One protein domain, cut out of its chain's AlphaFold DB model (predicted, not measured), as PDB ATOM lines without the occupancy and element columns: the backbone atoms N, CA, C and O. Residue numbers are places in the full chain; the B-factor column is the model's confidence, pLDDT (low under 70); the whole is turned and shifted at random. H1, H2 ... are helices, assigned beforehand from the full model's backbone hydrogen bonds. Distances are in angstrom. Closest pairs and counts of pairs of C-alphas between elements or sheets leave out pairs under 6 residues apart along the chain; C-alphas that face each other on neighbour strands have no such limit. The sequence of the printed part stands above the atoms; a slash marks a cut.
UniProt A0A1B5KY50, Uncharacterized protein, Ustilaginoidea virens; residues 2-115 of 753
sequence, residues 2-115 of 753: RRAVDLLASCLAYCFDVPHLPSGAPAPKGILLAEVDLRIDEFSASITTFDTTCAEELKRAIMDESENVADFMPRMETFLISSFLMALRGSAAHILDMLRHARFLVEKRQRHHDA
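Overview. This is residues 2 to 115 of the 753 residues of an uncharacterized protein of Ustilaginoidea virens (UniProt A0A1B5KY50). What shape do these atoms make? A long helical hairpin of H3 and H2 makes a rod, and the short helix H1 packs on both near the end away from the link between H2 and H3; at the other end residues 63 to 68 and 73 to 84 stick out free. The three form an up-and-down bundle, each helix running against the one before it in the chain. What is it made of, and how spread out is it? The printed part has 114 residues with three named helices, in the order H1, H2, H3, and no named strand: all helix. It is only just loose, close to extended, with a radius of gyration of the C-alphas of 19.9 A and spans of 69 by 25 by 20 A.

Along the chain. Where is the longest helix? H3 is residues 76 to 113, 53.9 A long, from C-alpha 76 at (237.704, 195.877, 186.702) to C-alpha 113 at (237.047, 196.694, 240.559). Where are the others? H2 is residues 33 to 62, 43.6 A long. H1 is residues 2 to 15, 19.8 A long, with C-alpha 2 at (227.680, 200.988, 213.464).

Arrangement. How does H3 meet H2? They form a hairpin and touch, opposite ways at a shallow tilt of 10 degrees, through residues 89 to 107 and 33 to 47 alone; their closest C-alphas, of Leu 96 and Ile 40, are 6.7 A apart. Where does H1 touch them? It touches H3, the same way at a shallow tilt of 29 degrees, with the closest C-alphas, of Leu 8 and Leu 99, 5.8 A apart. H1 and H2 form a hairpin at a shallow tilt of 26 degrees, with the closest C-alphas, of Ala 4 and Arg 39, 7.3 A apart. What do the backbones show? Every O i to N i+4 pair is within hydrogen-bond range in H1, H2 and H3.

Size, cuts and confidence. How far does it reach? The C-alphas farthest apart, of Glu 67 and Ala 115, are 70.9 A apart, and the printed part has no cut. Which links are long? Both are: residues 16 to 32 and 63 to 75. Where is confidence low? Residues 62 to 74 and 113 to 115 have pLDDT under 70; the mean of the printed part is 82.0.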
ATOM      1  N   ARG A   2     227.638 199.725 212.679       88.75
ATOM      2  CA  ARG A   2     227.680 200.988 213.464       88.75
ATOM      3  C   ARG A   2     227.426 200.784 214.969       88.75
ATOM      4  O   ARG A   2     228.357 200.957 215.742       88.75
ATOM      5  N   ARG A   3     226.272 200.202 215.336       88.69
ATOM      6  CA  ARG A   3     225.924 199.805 216.722       88.69
ATOM      7  C   ARG A   3     227.001 198.973 217.446       88.69
ATOM      8  O   ARG A   3     227.155 199.091 218.651       88.69
ATOM      9  N   ALA A   4     227.732 198.126 216.718       88.50
ATOM     10  CA  ALA A   4     228.798 197.277 217.255       88.50
ATOM     11  C   ALA A   4     230.099 198.068 217.505       88.50
ATOM     12  O   ALA A   4     230.819 197.774 218.452       88.50
ATOM     13  N   VAL A   5     230.374 199.108 216.707       90.25
ATOM     14  CA  VAL A   5     231.461 200.071 216.957       90.25
ATOM     15  C   VAL A   5     231.092 201.017 218.104       90.25
ATOM     16  O   VAL A   5     231.934 201.285 218.956       90.25
ATOM     17  N   ASP A   6     229.833 201.457 218.182       88.75
ATOM     18  CA  ASP A   6     229.323 202.277 219.290       88.75
ATOM     19  C   ASP A   6     229.415 201.509 220.632       88.75
ATOM     20  O   ASP A   6     229.865 202.051 221.646       88.75
ATOM     21  N   LEU A   7     229.077 200.209 220.626       88.88
ATOM     22  CA  LEU A   7     229.273 199.294 221.756       88.88
ATOM     23  C   LEU A   7     230.759 199.102 222.091       88.88
ATOM     24  O   LEU A   7     231.135 199.210 223.254       88.88
ATOM     25  N   LEU A   8     231.616 198.867 221.091       90.00
ATOM     26  CA  LEU A   8     233.061 198.713 221.283       90.00
ATOM     27  C   LEU A   8     233.676 199.959 221.938       90.00
ATOM     28  O   LEU A   8     234.426 199.837 222.904       90.00
ATOM     29  N   ALA A   9     233.314 201.154 221.463       88.81
ATOM     30  CA  ALA A   9     233.730 202.421 222.058       88.81
ATOM     31  C   ALA A   9     233.223 202.574 223.502       88.81
ATOM     32  O   ALA A   9     233.970 203.037 224.360       88.81
ATOM     33  N   SER A  10     231.995 202.130 223.790       88.19
ATOM     34  CA  SER A  10     231.416 202.126 225.142       88.19
ATOM     35  C   SER A  10     232.169 201.192 226.096       88.19
ATOM     36  O   SER A  10     232.531 201.608 227.198       88.19
ATOM     37  N   CYS A  11     232.485 199.970 225.659       88.44
ATOM     38  CA  CYS A  11     233.300 199.019 226.417       88.44
ATOM     39  C   CYS A  11     234.713 199.553 226.678       88.44
ATOM     40  O   CYS A  11     235.200 199.457 227.800       88.44
ATOM     41  N   LEU A  12     235.362 200.158 225.678       89.19
ATOM     42  CA  LEU A  12     236.704 200.724 225.831       89.19
ATOM     43  C   LEU A  12     236.714 201.969 226.736       89.19
ATOM     44  O   LEU A  12     237.580 202.068 227.602       89.19
ATOM     45  N   ALA A  13     235.742 202.877 226.604       86.50
ATOM     46  CA  ALA A  13     235.621 204.047 227.479       86.50
ATOM     47  C   ALA A  13     235.388 203.648 228.944       86.50
ATOM     48  O   ALA A  13     236.045 204.193 229.829       86.50
ATOM     49  N   TYR A  14     234.532 202.645 229.190       85.88
ATOM     50  CA  TYR A  14     234.379 202.036 230.514       85.88
ATOM     51  C   TYR A  14     235.684 201.391 230.996       85.88
ATOM     52  O   TYR A  14     236.075 201.597 232.139       85.88
ATOM     53  N   CYS A  15     236.392 200.641 230.146       85.12
ATOM     54  CA  CYS A  15     237.639 199.981 230.534       85.12
ATOM     55  C   CYS A  15     238.763 200.949 230.936       85.12
ATOM     56  O   CYS A  15     239.522 200.610 231.845       85.12
ATOM     57  N   PHE A  16     238.848 202.123 230.302       83.81
ATOM     58  CA  PHE A  16     239.925 203.107 230.481       83.81
ATOM     59  C   PHE A  16     239.533 204.374 231.275       83.81
ATOM     60  O   PHE A  16     240.305 205.330 231.281       83.81
ATOM     61  N   ASP A  17     238.365 204.404 231.931       80.06
ATOM     62  CA  ASP A  17     237.862 205.556 232.715       80.06
ATOM     63  C   ASP A  17     237.836 206.892 231.943       80.06
ATOM     64  O   ASP A  17     238.059 207.973 232.492       80.06
ATOM     65  N   VAL A  18     237.541 206.835 230.641       82.38
ATOM     66  CA  VAL A  18     237.430 208.040 229.808       82.38
ATOM     67  C   VAL A  18     236.106 208.742 230.142       82.38
ATOM     68  O   VAL A  18     235.059 208.115 229.999       82.38
ATOM     69  N   PRO A  19     236.085 210.027 230.554       76.00
ATOM     70  CA  PRO A  19     234.865 210.664 231.067       76.00
ATOM     71  C   PRO A  19     233.765 210.838 230.007       76.00
ATOM     72  O   PRO A  19     232.575 210.785 230.328       76.00
ATOM     73  N   HIS A  20     234.158 211.011 228.742       79.44
ATOM     74  CA  HIS A  20     233.256 211.203 227.610       79.44
ATOM     75  C   HIS A  20     233.634 210.302 226.435       79.44
ATOM     76  O   HIS A  20     234.807 210.122 226.112       79.44
ATOM     77  N   LEU A  21     232.616 209.776 225.763       77.50
ATOM     78  CA  LEU A  21     232.742 209.068 224.495       77.50
ATOM     79  C   LEU A  21     233.068 210.044 223.347       77.50
ATOM     80  O   LEU A  21     232.733 211.227 223.440       77.50
ATOM     81  N   PRO A  22     233.610 209.565 222.208       73.38
ATOM     82  CA  PRO A  22     233.808 210.388 221.005       73.38
ATOM     83  C   PRO A  22     232.523 211.034 220.451       73.38
ATOM     84  O   PRO A  22     232.589 211.951 219.641       73.38
ATOM     85  N   SER A  23     231.352 210.558 220.884       70.88
ATOM     86  CA  SER A  23     230.024 211.109 220.592       70.88
ATOM     87  C   SER A  23     229.576 212.232 221.544       70.88
ATOM     88  O   SER A  23     228.459 212.723 221.411       70.88
ATOM     89  N   GLY A  24     230.392 212.607 222.535       74.06
ATOM     90  CA  GLY A  24     230.054 213.574 223.589       74.06
ATOM     91  C   GLY A  24     229.209 213.009 224.739       74.06
ATOM     92  O   GLY A  24     229.058 213.666 225.769       74.06
ATOM     93  N   ALA A  25     228.688 211.785 224.613       77.50
ATOM     94  CA  ALA A  25     227.946 211.122 225.684       77.50
ATOM     95  C   ALA A  25     228.855 210.804 226.896       77.50
ATOM     96  O   ALA A  25     230.027 210.474 226.700       77.50
ATOM     97  N   PRO A  26     228.350 210.870 228.143       76.38
ATOM     98  CA  PRO A  26     229.098 210.410 229.312       76.38
ATOM     99  C   PRO A  26     229.335 208.896 229.239       76.38
ATOM    100  O   PRO A  26     228.487 208.156 228.732       76.38
ATOM    101  N   ALA A  27     230.468 208.420 229.756       77.38
ATOM    102  CA  ALA A  27     230.749 206.986 229.785       77.38
ATOM    103  C   ALA A  27     229.763 206.213 230.694       77.38
ATOM    104  O   ALA A  27     229.336 206.726 231.736       77.38
ATOM    105  N   PRO A  28     229.384 204.972 230.328       80.00
ATOM    106  CA  PRO A  28     228.464 204.166 231.125       80.00
ATOM    107  C   PRO A  28     229.114 203.749 232.451       80.00
ATOM    108  O   PRO A  28     230.242 203.265 232.476       80.00
ATOM    109  N   LYS A  29     228.380 203.878 233.566       73.44
ATOM    110  CA  LYS A  29     228.870 203.517 234.915       73.44
ATOM    111  C   LYS A  29     229.100 202.009 235.111       73.44
ATOM    112  O   LYS A  29     229.769 201.607 236.057       73.44
ATOM    113  N   GLY A  30     228.538 201.183 234.235       79.94
ATOM    114  CA  GLY A  30     228.675 199.731 234.212       79.94
ATOM    115  C   GLY A  30     228.094 199.175 232.914       79.94
ATOM    116  O   GLY A  30     227.282 199.836 232.268       79.94
ATOM    117  N   ILE A  31     228.529 197.976 232.526       85.19
ATOM    118  CA  ILE A  31     228.109 197.289 231.298       85.19
ATOM    119  C   ILE A  31     227.785 195.838 231.657       85.19
ATOM    120  O   ILE A  31     228.603 195.155 232.274       85.19
ATOM    121  N   LEU A  32     226.597 195.359 231.285       87.88
ATOM    122  CA  LEU A  32     226.186 193.978 231.534       87.88
ATOM    123  C   LEU A  32     226.839 193.047 230.507       87.88
ATOM    124  O   LEU A  32     226.601 193.189 229.309       87.88
ATOM    125  N   LEU A  33     227.615 192.059 230.966       88.00
ATOM    126  CA  LEU A  33     228.266 191.080 230.080       88.00
ATOM    127  C   LEU A  33     227.249 190.338 229.198       88.00
ATOM    128  O   LEU A  33     227.491 190.160 228.011       88.00
ATOM    129  N   ALA A  34     226.074 190.009 229.745       88.56
ATOM    130  CA  ALA A  34     224.983 189.377 229.002       88.56
ATOM    131  C   ALA A  34     224.412 190.255 227.868       88.56
ATOM    132  O   ALA A  34     223.952 189.717 226.865       88.56
ATOM    133  N   GLU A  35     224.463 191.592 227.979       88.06
ATOM    134  CA  GLU A  35     224.106 192.456 226.847       88.06
ATOM    135  C   GLU A  35     225.205 192.416 225.780       88.06
ATOM    136  O   GLU A  35     224.897 192.271 224.600       88.06
ATOM    137  N   VAL A  36     226.481 192.502 226.179       89.25
ATOM    138  CA  VAL A  36     227.617 192.431 225.242       89.25
ATOM    139  C   VAL A  36     227.589 191.121 224.453       89.25
ATOM    140  O   VAL A  36     227.744 191.156 223.233       89.25
ATOM    141  N   ASP A  37     227.319 189.997 225.119       92.75
ATOM    142  CA  ASP A  37     227.204 188.681 224.485       92.75
ATOM    143  C   ASP A  37     226.019 188.624 223.508       92.75
ATOM    144  O   ASP A  37     226.210 188.282 222.342       92.75
ATOM    145  N   LEU A  38     224.830 189.099 223.908       93.50
ATOM    146  CA  LEU A  38     223.667 189.183 223.014       93.50
ATOM    147  C   LEU A  38     223.947 190.026 221.753       93.50
ATOM    148  O   LEU A  38     223.498 189.668 220.664       93.50
ATOM    149  N   ARG A  39     224.703 191.131 221.863       90.00
ATOM    150  CA  ARG A  39     225.096 191.946 220.695       90.00
ATOM    151  C   ARG A  39     226.196 191.296 219.850       90.00
ATOM    152  O   ARG A  39     226.240 191.532 218.641       90.00
ATOM    153  N   ILE A  40     227.091 190.514 220.458       92.88
ATOM    154  CA  ILE A  40     228.090 189.708 219.739       92.88
ATOM    155  C   ILE A  40     227.373 188.647 218.895       92.88
ATOM    156  O   ILE A  40     227.703 188.504 217.717       92.88
ATOM    157  N   ASP A  41     226.350 187.991 219.441       94.00
ATOM    158  CA  ASP A  41     225.553 186.992 218.726       94.00
ATOM    159  C   ASP A  41     224.638 187.623 217.658       94.00
ATOM    160  O   ASP A  41     224.645 187.156 216.518       94.00
ATOM    161  N   GLU A  42     223.954 188.745 217.948       93.75
ATOM    162  CA  GLU A  42     223.208 189.555 216.954       93.75
ATOM    163  C   GLU A  42     224.107 189.905 215.754       93.75
ATOM    164  O   GLU A  42     223.714 189.772 214.588       93.75
ATOM    165  N   PHE A  43     225.344 190.335 216.023       93.88
ATOM    166  CA  PHE A  43     226.283 190.735 214.981       93.88
ATOM    167  C   PHE A  43     226.911 189.539 214.249       93.88
ATOM    168  O   PHE A  43     227.110 189.617 213.037       93.88
ATOM    169  N   SER A  44     227.159 188.422 214.938       93.81
ATOM    170  CA  SER A  44     227.612 187.161 214.338       93.81
ATOM    171  C   SER A  44     226.563 186.607 213.364       93.81
ATOM    172  O   SER A  44     226.874 186.366 212.196       93.81
ATOM    173  N   ALA A  45     225.297 186.531 213.792       94.19
ATOM    174  CA  ALA A  45     224.171 186.133 212.949       94.19
ATOM    175  C   ALA A  45     223.989 187.082 211.749       94.19
ATOM    176  O   ALA A  45     223.815 186.638 210.615       94.19
ATOM    177  N   SER A  46     224.129 188.396 211.963       92.69
ATOM    178  CA  SER A  46     224.103 189.388 210.875       92.69
ATOM    179  C   SER A  46     225.186 189.135 209.812       92.69
ATOM    180  O   SER A  46     224.954 189.380 208.630       92.69
ATOM    181  N   ILE A  47     226.369 188.646 210.208       90.69
ATOM    182  CA  ILE A  47     227.460 188.301 209.282       90.69
ATOM    183  C   ILE A  47     227.148 187.010 208.512       90.69
ATOM    184  O   ILE A  47     227.476 186.929 207.329       90.69
ATOM    185  N   THR A  48     226.498 186.018 209.129       90.56
ATOM    186  CA  THR A  48     226.085 184.796 208.414       90.56
ATOM    187  C   THR A  48     224.950 185.056 207.427       90.56
ATOM    188  O   THR A  48     225.019 184.563 206.307       90.56
ATOM    189  N   THR A  49     223.968 185.894 207.778       92.69
ATOM    190  CA  THR A  49     222.891 186.295 206.853       92.69
ATOM    191  C   THR A  49     223.435 187.118 205.685       92.69
ATOM    192  O   THR A  49     223.022 186.929 204.544       92.69
ATOM    193  N   PHE A  50     224.413 187.998 205.934       90.44
ATOM    194  CA  PHE A  50     225.115 188.706 204.860       90.44
ATOM    195  C   PHE A  50     225.820 187.732 203.902       90.44
ATOM    196  O   PHE A  50     225.725 187.908 202.690       90.44
ATOM    197  N   ASP A  51     226.485 186.695 204.425       85.88
ATOM    198  CA  ASP A  51     227.142 185.664 203.612       85.88
ATOM    199  C   ASP A  51     226.159 184.898 202.712       85.88
ATOM    200  O   ASP A  51     226.463 184.696 201.536       85.88
ATOM    201  N   THR A  52     224.998 184.480 203.233       87.25
ATOM    202  CA  THR A  52     224.004 183.722 202.452       87.25
ATOM    203  C   THR A  52     223.318 184.601 201.414       87.25
ATOM    204  O   THR A  52     223.347 184.276 200.228       87.25
ATOM    205  N   THR A  53     222.792 185.764 201.813       89.19
ATOM    206  CA  THR A  53     222.105 186.675 200.885       89.19
ATOM    207  C   THR A  53     223.047 187.180 199.790       89.19
ATOM    208  O   THR A  53     222.655 187.216 198.629       89.19
ATOM    209  N   CYS A  54     224.315 187.493 200.091       85.12
ATOM    210  CA  CYS A  54     225.260 187.897 199.042       85.12
ATOM    211  C   CYS A  54     225.561 186.773 198.040       85.12
ATOM    212  O   CYS A  54     225.781 187.070 196.868       85.12
ATOM    213  N   ALA A  55     225.580 185.504 198.465       80.81
ATOM    214  CA  ALA A  55     225.764 184.379 197.549       80.81
ATOM    215  C   ALA A  55     224.525 184.158 196.660       80.81
ATOM    216  O   ALA A  55     224.667 183.931 195.459       80.81
ATOM    217  N   GLU A  56     223.322 184.279 197.229       84.00
ATOM    218  CA  GLU A  56     222.055 184.157 196.498       84.00
ATOM    219  C   GLU A  56     221.860 185.271 195.463       84.00
ATOM    220  O   GLU A  56     221.597 184.970 194.299       84.00
ATOM    221  N   GLU A  57     222.039 186.543 195.839       83.50
ATOM    222  CA  GLU A  57     221.879 187.655 194.889       83.50
ATOM    223  C   GLU A  57     222.970 187.643 193.805       83.50
ATOM    224  O   GLU A  57     222.683 187.967 192.653       83.50
ATOM    225  N   LEU A  58     224.203 187.210 194.119       78.81
ATOM    226  CA  LEU A  58     225.231 187.029 193.088       78.81
ATOM    227  C   LEU A  58     224.865 185.881 192.133       78.81
ATOM    228  O   LEU A  58     225.072 186.022 190.931       78.81
ATOM    229  N   LYS A  59     224.279 184.776 192.629       74.94
ATOM    230  CA  LYS A  59     223.786 183.692 191.763       74.94
ATOM    231  C   LYS A  59     222.680 184.192 190.834       74.94
ATOM    232  O   LYS A  59     222.760 183.949 189.634       74.94
ATOM    233  N   ARG A  60     221.690 184.924 191.362       78.00
ATOM    234  CA  ARG A  60     220.609 185.520 190.555       78.00
ATOM    235  C   ARG A  60     221.160 186.463 189.488       78.00
ATOM    236  O   ARG A  60     220.771 186.342 188.339       78.00
ATOM    237  N   ALA A  61     222.110 187.329 189.836       74.31
ATOM    238  CA  ALA A  61     222.717 188.257 188.881       74.31
ATOM    239  C   ALA A  61     223.537 187.568 187.769       74.31
ATOM    240  O   ALA A  61     223.667 188.134 186.686       74.31
ATOM    241  N   ILE A  62     224.091 186.374 188.016       68.19
ATOM    242  CA  ILE A  62     224.787 185.566 186.995       68.19
ATOM    243  C   ILE A  62     223.792 184.815 186.091       68.19
ATOM    244  O   ILE A  62     224.105 184.572 184.929       68.19
ATOM    245  N   MET A  63     222.616 184.448 186.611       66.25
ATOM    246  CA  MET A  63     221.613 183.621 185.921       66.25
ATOM    247  C   MET A  63     220.391 184.410 185.409       66.25
ATOM    248  O   MET A  63     219.376 183.802 185.080       66.25
ATOM    249  N   ASP A  64     220.452 185.744 185.360       68.38
ATOM    250  CA  ASP A  64     219.364 186.569 184.822       68.38
ATOM    251  C   ASP A  64     219.342 186.509 183.285       68.38
ATOM    252  O   ASP A  64     220.322 186.847 182.622       68.38
ATOM    253  N   GLU A  65     218.212 186.084 182.716       52.81
ATOM    254  CA  GLU A  65     218.053 185.791 181.279       52.81
ATOM    255  C   GLU A  65     217.870 187.047 180.400       52.81
ATOM    256  O   GLU A  65     217.623 186.941 179.197       52.81
ATOM    257  N   SER A  66     217.954 188.251 180.974       46.56
ATOM    258  CA  SER A  66     217.724 189.498 180.242       46.56
ATOM    259  C   SER A  66     218.848 189.815 179.239       46.56
ATOM    260  O   SER A  66     220.007 189.442 179.419       46.56
ATOM    261  N   GLU A  67     218.531 190.554 178.164       47.84
ATOM    262  CA  GLU A  67     219.439 190.808 177.019       47.84
ATOM    263  C   GLU A  67     220.782 191.487 177.379       47.84
ATOM    264  O   GLU A  67     221.683 191.578 176.543       47.84
ATOM    265  N   ASN A  68     220.945 191.957 178.619       47.50
ATOM    266  CA  ASN A  68     222.187 192.510 179.153       47.50
ATOM    267  C   ASN A  68     222.906 191.512 180.079       47.50
ATOM    268  O   ASN A  68     223.270 191.884 181.197       47.50
ATOM    269  N   VAL A  69     223.148 190.282 179.603       51.91
ATOM    270  CA  VAL A  69     223.913 189.237 180.315       51.91
ATOM    271  C   VAL A  69     225.156 189.843 180.973       51.91
ATOM    272  O   VAL A  69     226.096 190.299 180.307       51.91
ATOM    273  N   ALA A  70     225.142 189.888 182.304       52.50
ATOM    274  CA  ALA A  70     226.176 190.542 183.084       52.50
ATOM    275  C   ALA A  70     227.451 189.688 183.054       52.50
ATOM    276  O   ALA A  70     227.562 188.703 183.774       52.50
ATOM    277  N   ASP A  71     228.427 190.051 182.215       59.97
ATOM    278  CA  ASP A  71     229.688 189.304 182.115       59.97
ATOM    279  C   ASP A  71     230.503 189.388 183.422       59.97
ATOM    280  O   ASP A  71     231.339 190.284 183.606       59.97
ATOM    281  N   PHE A  72     230.266 188.416 184.307       62.59
ATOM    282  CA  PHE A  72     230.931 188.223 185.595       62.59
ATOM    283  C   PHE A  72     232.380 187.713 185.483       62.59
ATOM    284  O   PHE A  72     233.022 187.462 186.509       62.59
ATOM    285  N   MET A  73     232.949 187.626 184.272       66.25
ATOM    286  CA  MET A  73     234.380 187.377 184.079       66.25
ATOM    287  C   MET A  73     235.267 188.316 184.913       66.25
ATOM    288  O   MET A  73     234.882 189.450 185.222       66.25
ATOM    289  N   PRO A  74     236.523 187.910 185.186       69.81
ATOM    290  CA  PRO A  74     237.565 188.784 185.718       69.81
ATOM    291  C   PRO A  74     237.676 190.098 184.921       69.81
ATOM    292  O   PRO A  74     238.166 190.124 183.786       69.81
ATOM    293  N   ARG A  75     237.165 191.184 185.506       73.06
ATOM    294  CA  ARG A  75     237.001 192.531 184.940       73.06
ATOM    295  C   ARG A  75     237.211 193.562 186.053       73.06
ATOM    296  O   ARG A  75     237.127 193.232 187.230       73.06
ATOM    297  N   MET A  76     237.460 194.825 185.701       72.38
ATOM    298  CA  MET A  76     237.704 195.877 186.702       72.38
ATOM    299  C   MET A  76     236.505 196.063 187.641       72.38
ATOM    300  O   MET A  76     236.656 196.232 188.846       72.38
ATOM    301  N   GLU A  77     235.305 195.972 187.082       79.06
ATOM    302  CA  GLU A  77     234.034 196.093 187.779       79.06
ATOM    303  C   GLU A  77     233.846 194.944 188.789       79.06
ATOM    304  O   GLU A  77     233.567 195.192 189.963       79.06
ATOM    305  N   THR A  78     234.094 193.694 188.379       78.62
ATOM    306  CA  THR A  78     233.975 192.511 189.251       78.62
ATOM    307  C   THR A  78     235.087 192.445 190.304       78.62
ATOM    308  O   THR A  78     234.830 192.041 191.442       78.62
ATOM    309  N   PHE A  79     236.295 192.927 189.996       82.50
ATOM    310  CA  PHE A  79     237.376 193.126 190.971       82.50
ATOM    311  C   PHE A  79     237.008 194.156 192.050       82.50
ATOM    312  O   PHE A  79     237.243 193.909 193.232       82.50
ATOM    313  N   LEU A  80     236.395 195.286 191.680       80.56
ATOM    314  CA  LEU A  80     235.974 196.313 192.640       80.56
ATOM    315  C   LEU A  80     234.809 195.840 193.522       80.56
ATOM    316  O   LEU A  80     234.859 196.028 194.737       80.56
ATOM    317  N   ILE A  81     233.801 195.177 192.943       85.06
ATOM    318  CA  ILE A  81     232.649 194.633 193.685       85.06
ATOM    319  C   ILE A  81     233.100 193.557 194.684       85.06
ATOM    320  O   ILE A  81     232.773 193.632 195.868       85.06
ATOM    321  N   SER A  82     233.899 192.583 194.241       83.25
ATOM    322  CA  SER A  82     234.419 191.527 195.123       83.25
ATOM    323  C   SER A  82     235.370 192.070 196.196       83.25
ATOM    324  O   SER A  82     235.280 191.642 197.345       83.25
ATOM    325  N   SER A  83     236.221 193.051 195.865       84.88
ATOM    326  CA  SER A  83     237.058 193.759 196.842       84.88
ATOM    327  C   SER A  83     236.203 194.444 197.911       84.88
ATOM    328  O   SER A  83     236.428 194.220 199.098       84.88
ATOM    329  N   PHE A  84     235.156 195.180 197.519       87.00
ATOM    330  CA  PHE A  84     234.222 195.809 198.456       87.00
ATOM    331  C   PHE A  84     233.521 194.784 199.361       87.00
ATOM    332  O   PHE A  84     233.556 194.933 200.582       87.00
ATOM    333  N   LEU A  85     232.942 193.719 198.793       87.31
ATOM    334  CA  LEU A  85     232.243 192.679 199.560       87.31
ATOM    335  C   LEU A  85     233.182 191.972 200.553       87.31
ATOM    336  O   LEU A  85     232.837 191.810 201.725       87.31
ATOM    337  N   MET A  86     234.390 191.597 200.119       85.06
ATOM    338  CA  MET A  86     235.381 190.940 200.978       85.06
ATOM    339  C   MET A  86     235.958 191.887 202.043       85.06
ATOM    340  O   MET A  86     236.168 191.453 203.176       85.06
ATOM    341  N   ALA A  87     236.173 193.170 201.732       84.62
ATOM    342  CA  ALA A  87     236.687 194.169 202.673       84.62
ATOM    343  C   ALA A  87     235.650 194.577 203.733       84.62
ATOM    344  O   ALA A  87     235.974 194.643 204.923       84.62
ATOM    345  N   LEU A  88     234.394 194.795 203.324       88.00
ATOM    346  CA  LEU A  88     233.263 195.050 204.220       88.00
ATOM    347  C   LEU A  88     233.119 193.886 205.210       88.00
ATOM    348  O   LEU A  88     233.114 194.077 206.427       88.00
ATOM    349  N   ARG A  89     233.105 192.657 204.689       86.44
ATOM    350  CA  ARG A  89     233.035 191.440 205.496       86.44
ATOM    351  C   ARG A  89     234.256 191.248 206.400       86.44
ATOM    352  O   ARG A  89     234.095 190.842 207.549       86.44
ATOM    353  N   GLY A  90     235.462 191.536 205.912       85.56
ATOM    354  CA  GLY A  90     236.696 191.481 206.705       85.56
ATOM    355  C   GLY A  90     236.640 192.438 207.895       85.56
ATOM    356  O   GLY A  90     236.866 192.037 209.033       85.56
ATOM    357  N   SER A  91     236.203 193.674 207.648       88.50
ATOM    358  CA  SER A  91     235.962 194.677 208.688       88.50
ATOM    359  C   SER A  91     234.899 194.217 209.694       88.50
ATOM    360  O   SER A  91     235.047 194.457 210.890       88.50
ATOM    361  N   ALA A  92     233.861 193.494 209.253       90.81
ATOM    362  CA  ALA A  92     232.878 192.893 210.154       90.81
ATOM    363  C   ALA A  92     233.516 191.870 211.113       90.81
ATOM    364  O   ALA A  92     233.285 191.940 212.319       90.81
ATOM    365  N   ALA A  93     234.359 190.974 210.589       89.12
ATOM    366  CA  ALA A  93     235.084 189.986 211.388       89.12
ATOM    367  C   ALA A  93     236.064 190.645 212.376       89.12
ATOM    368  O   ALA A  93     236.061 190.301 213.555       89.12
ATOM    369  N   HIS A  94     236.831 191.654 211.945       90.12
ATOM    370  CA  HIS A  94     237.723 192.391 212.846       90.12
ATOM    371  C   HIS A  94     236.958 193.133 213.958       90.12
ATOM    372  O   HIS A  94     237.416 193.142 215.096       90.12
ATOM    373  N   ILE A  95     235.782 193.710 213.677       92.81
ATOM    374  CA  ILE A  95     234.933 194.332 214.713       92.81
ATOM    375  C   ILE A  95     234.387 193.278 215.689       92.81
ATOM    376  O   ILE A  95     234.357 193.533 216.891       92.81
ATOM    377  N   LEU A  96     234.003 192.092 215.203       92.69
ATOM    378  CA  LEU A  96     233.545 190.980 216.044       92.69
ATOM    379  C   LEU A  96     234.660 190.493 216.985       92.69
ATOM    380  O   LEU A  96     234.430 190.323 218.182       92.69
ATOM    381  N   ASP A  97     235.884 190.337 216.479       91.94
ATOM    382  CA  ASP A  97     237.031 189.944 217.298       91.94
ATOM    383  C   ASP A  97     237.466 191.055 218.264       91.94
ATOM    384  O   ASP A  97     237.766 190.761 219.422       91.94
ATOM    385  N   MET A  98     237.425 192.332 217.866       92.94
ATOM    386  CA  MET A  98     237.640 193.448 218.798       92.94
ATOM    387  C   MET A  98     236.588 193.473 219.916       92.94
ATOM    388  O   MET A  98     236.948 193.706 221.068       92.94
ATOM    389  N   LEU A  99     235.316 193.176 219.620       92.19
ATOM    390  CA  LEU A  99     234.271 193.053 220.642       92.19
ATOM    391  C   LEU A  99     234.514 191.882 221.601       92.19
ATOM    392  O   LEU A  99     234.347 192.058 222.804       92.19
ATOM    393  N   ARG A 100     234.976 190.724 221.113       93.00
ATOM    394  CA  ARG A 100     235.370 189.585 221.969       93.00
ATOM    395  C   ARG A 100     236.511 189.953 222.926       93.00
ATOM    396  O   ARG A 100     236.443 189.639 224.113       93.00
ATOM    397  N   HIS A 101     237.524 190.676 222.442       93.38
ATOM    398  CA  HIS A 101     238.608 191.180 223.295       93.38
ATOM    399  C   HIS A 101     238.109 192.249 224.282       93.38
ATOM    400  O   HIS A 101     238.488 192.226 225.451       93.38
ATOM    401  N   ALA A 102     237.219 193.152 223.858       91.19
ATOM    402  CA  ALA A 102     236.624 194.158 224.737       91.19
ATOM    403  C   ALA A 102     235.745 193.529 225.832       91.19
ATOM    404  O   ALA A 102     235.843 193.935 226.985       91.19
ATOM    405  N   ARG A 103     234.966 192.487 225.516       92.69
ATOM    406  CA  ARG A 103     234.205 191.683 226.486       92.69
ATOM    407  C   ARG A 103     235.120 191.096 227.564       92.69
ATOM    408  O   ARG A 103     234.850 191.276 228.747       92.69
ATOM    409  N   PHE A 104     236.242 190.491 227.166       91.88
ATOM    410  CA  PHE A 104     237.258 189.988 228.100       91.88
ATOM    411  C   PHE A 104     237.892 191.101 228.958       91.88
ATOM    412  O   PHE A 104     238.141 190.897 230.146       91.88
ATOM    413  N   LEU A 105     238.116 192.298 228.402       89.25
ATOM    414  CA  LEU A 105     238.599 193.456 229.166       89.25
ATOM    415  C   LEU A 105     237.559 193.976 230.175       89.25
ATOM    416  O   LEU A 105     237.935 194.305 231.300       89.25
ATOM    417  N   VAL A 106     236.270 194.012 229.817       89.00
ATOM    418  CA  VAL A 106     235.167 194.391 230.723       89.00
ATOM    419  C   VAL A 106     235.029 193.366 231.853       89.00
ATOM    420  O   VAL A 106     235.012 193.747 233.021       89.00
ATOM    421  N   GLU A 107     235.029 192.072 231.527       90.50
ATOM    422  CA  GLU A 107     234.996 190.952 232.480       90.50
ATOM    423  C   GLU A 107     236.184 191.002 233.457       90.50
ATOM    424  O   GLU A 107     236.013 190.915 234.676       90.50
ATOM    425  N   LYS A 108     237.401 191.211 232.938       86.94
ATOM    426  CA  LYS A 108     238.613 191.352 233.751       86.94
ATOM    427  C   LYS A 108     238.593 192.615 234.616       86.94
ATOM    428  O   LYS A 108     239.043 192.562 235.757       86.94
ATOM    429  N   ARG A 109     238.059 193.734 234.110       83.31
ATOM    430  CA  ARG A 109     237.886 194.969 234.887       83.31
ATOM    431  C   ARG A 109     236.896 194.772 236.028       83.31
ATOM    432  O   ARG A 109     237.220 195.149 237.147       83.31
ATOM    433  N   GLN A 110     235.744 194.149 235.781       85.00
ATOM    434  CA  GLN A 110     234.742 193.874 236.817       85.00
ATOM    435  C   GLN A 110     235.338 193.013 237.940       85.00
ATOM    436  O   GLN A 110     235.326 193.430 239.092       85.00
ATOM    437  N   ARG A 111     236.031 191.918 237.593       82.44
ATOM    438  CA  ARG A 111     236.789 191.079 238.549       82.44
ATOM    439  C   ARG A 111     237.892 191.807 239.335       82.44
ATOM    440  O   ARG A 111     238.369 191.270 240.331       82.44
ATOM    441  N   HIS A 112     238.355 192.971 238.879       71.81
ATOM    442  CA  HIS A 112     239.369 193.773 239.571       71.81
ATOM    443  C   HIS A 112     238.782 194.959 240.349       71.81
ATOM    444  O   HIS A 112     239.386 195.378 241.332       71.81
ATOM    445  N   HIS A 113     237.627 195.495 239.948       65.38
ATOM    446  CA  HIS A 113     237.047 196.694 240.559       65.38
ATOM    447  C   HIS A 113     236.478 196.431 241.967       65.38
ATOM    448  O   HIS A 113     236.419 197.349 242.784       65.38
ATOM    449  N   ASP A 114     236.142 195.177 242.281       56.41
ATOM    450  CA  ASP A 114     235.716 194.745 243.621       56.41
ATOM    451  C   ASP A 114     236.891 194.550 244.609       56.41
ATOM    452  O   ASP A 114     236.675 194.275 245.789       56.41
ATOM    453  N   ALA A 115     238.147 194.692 244.158       58.91
ATOM    454  CA  ALA A 115     239.345 194.469 244.968       58.91
ATOM    455  C   ALA A 115     240.326 195.652 244.885       58.91
ATOM    456  O   ALA A 115     241.152 195.746 243.973       58.91
TER     457      ALA A 115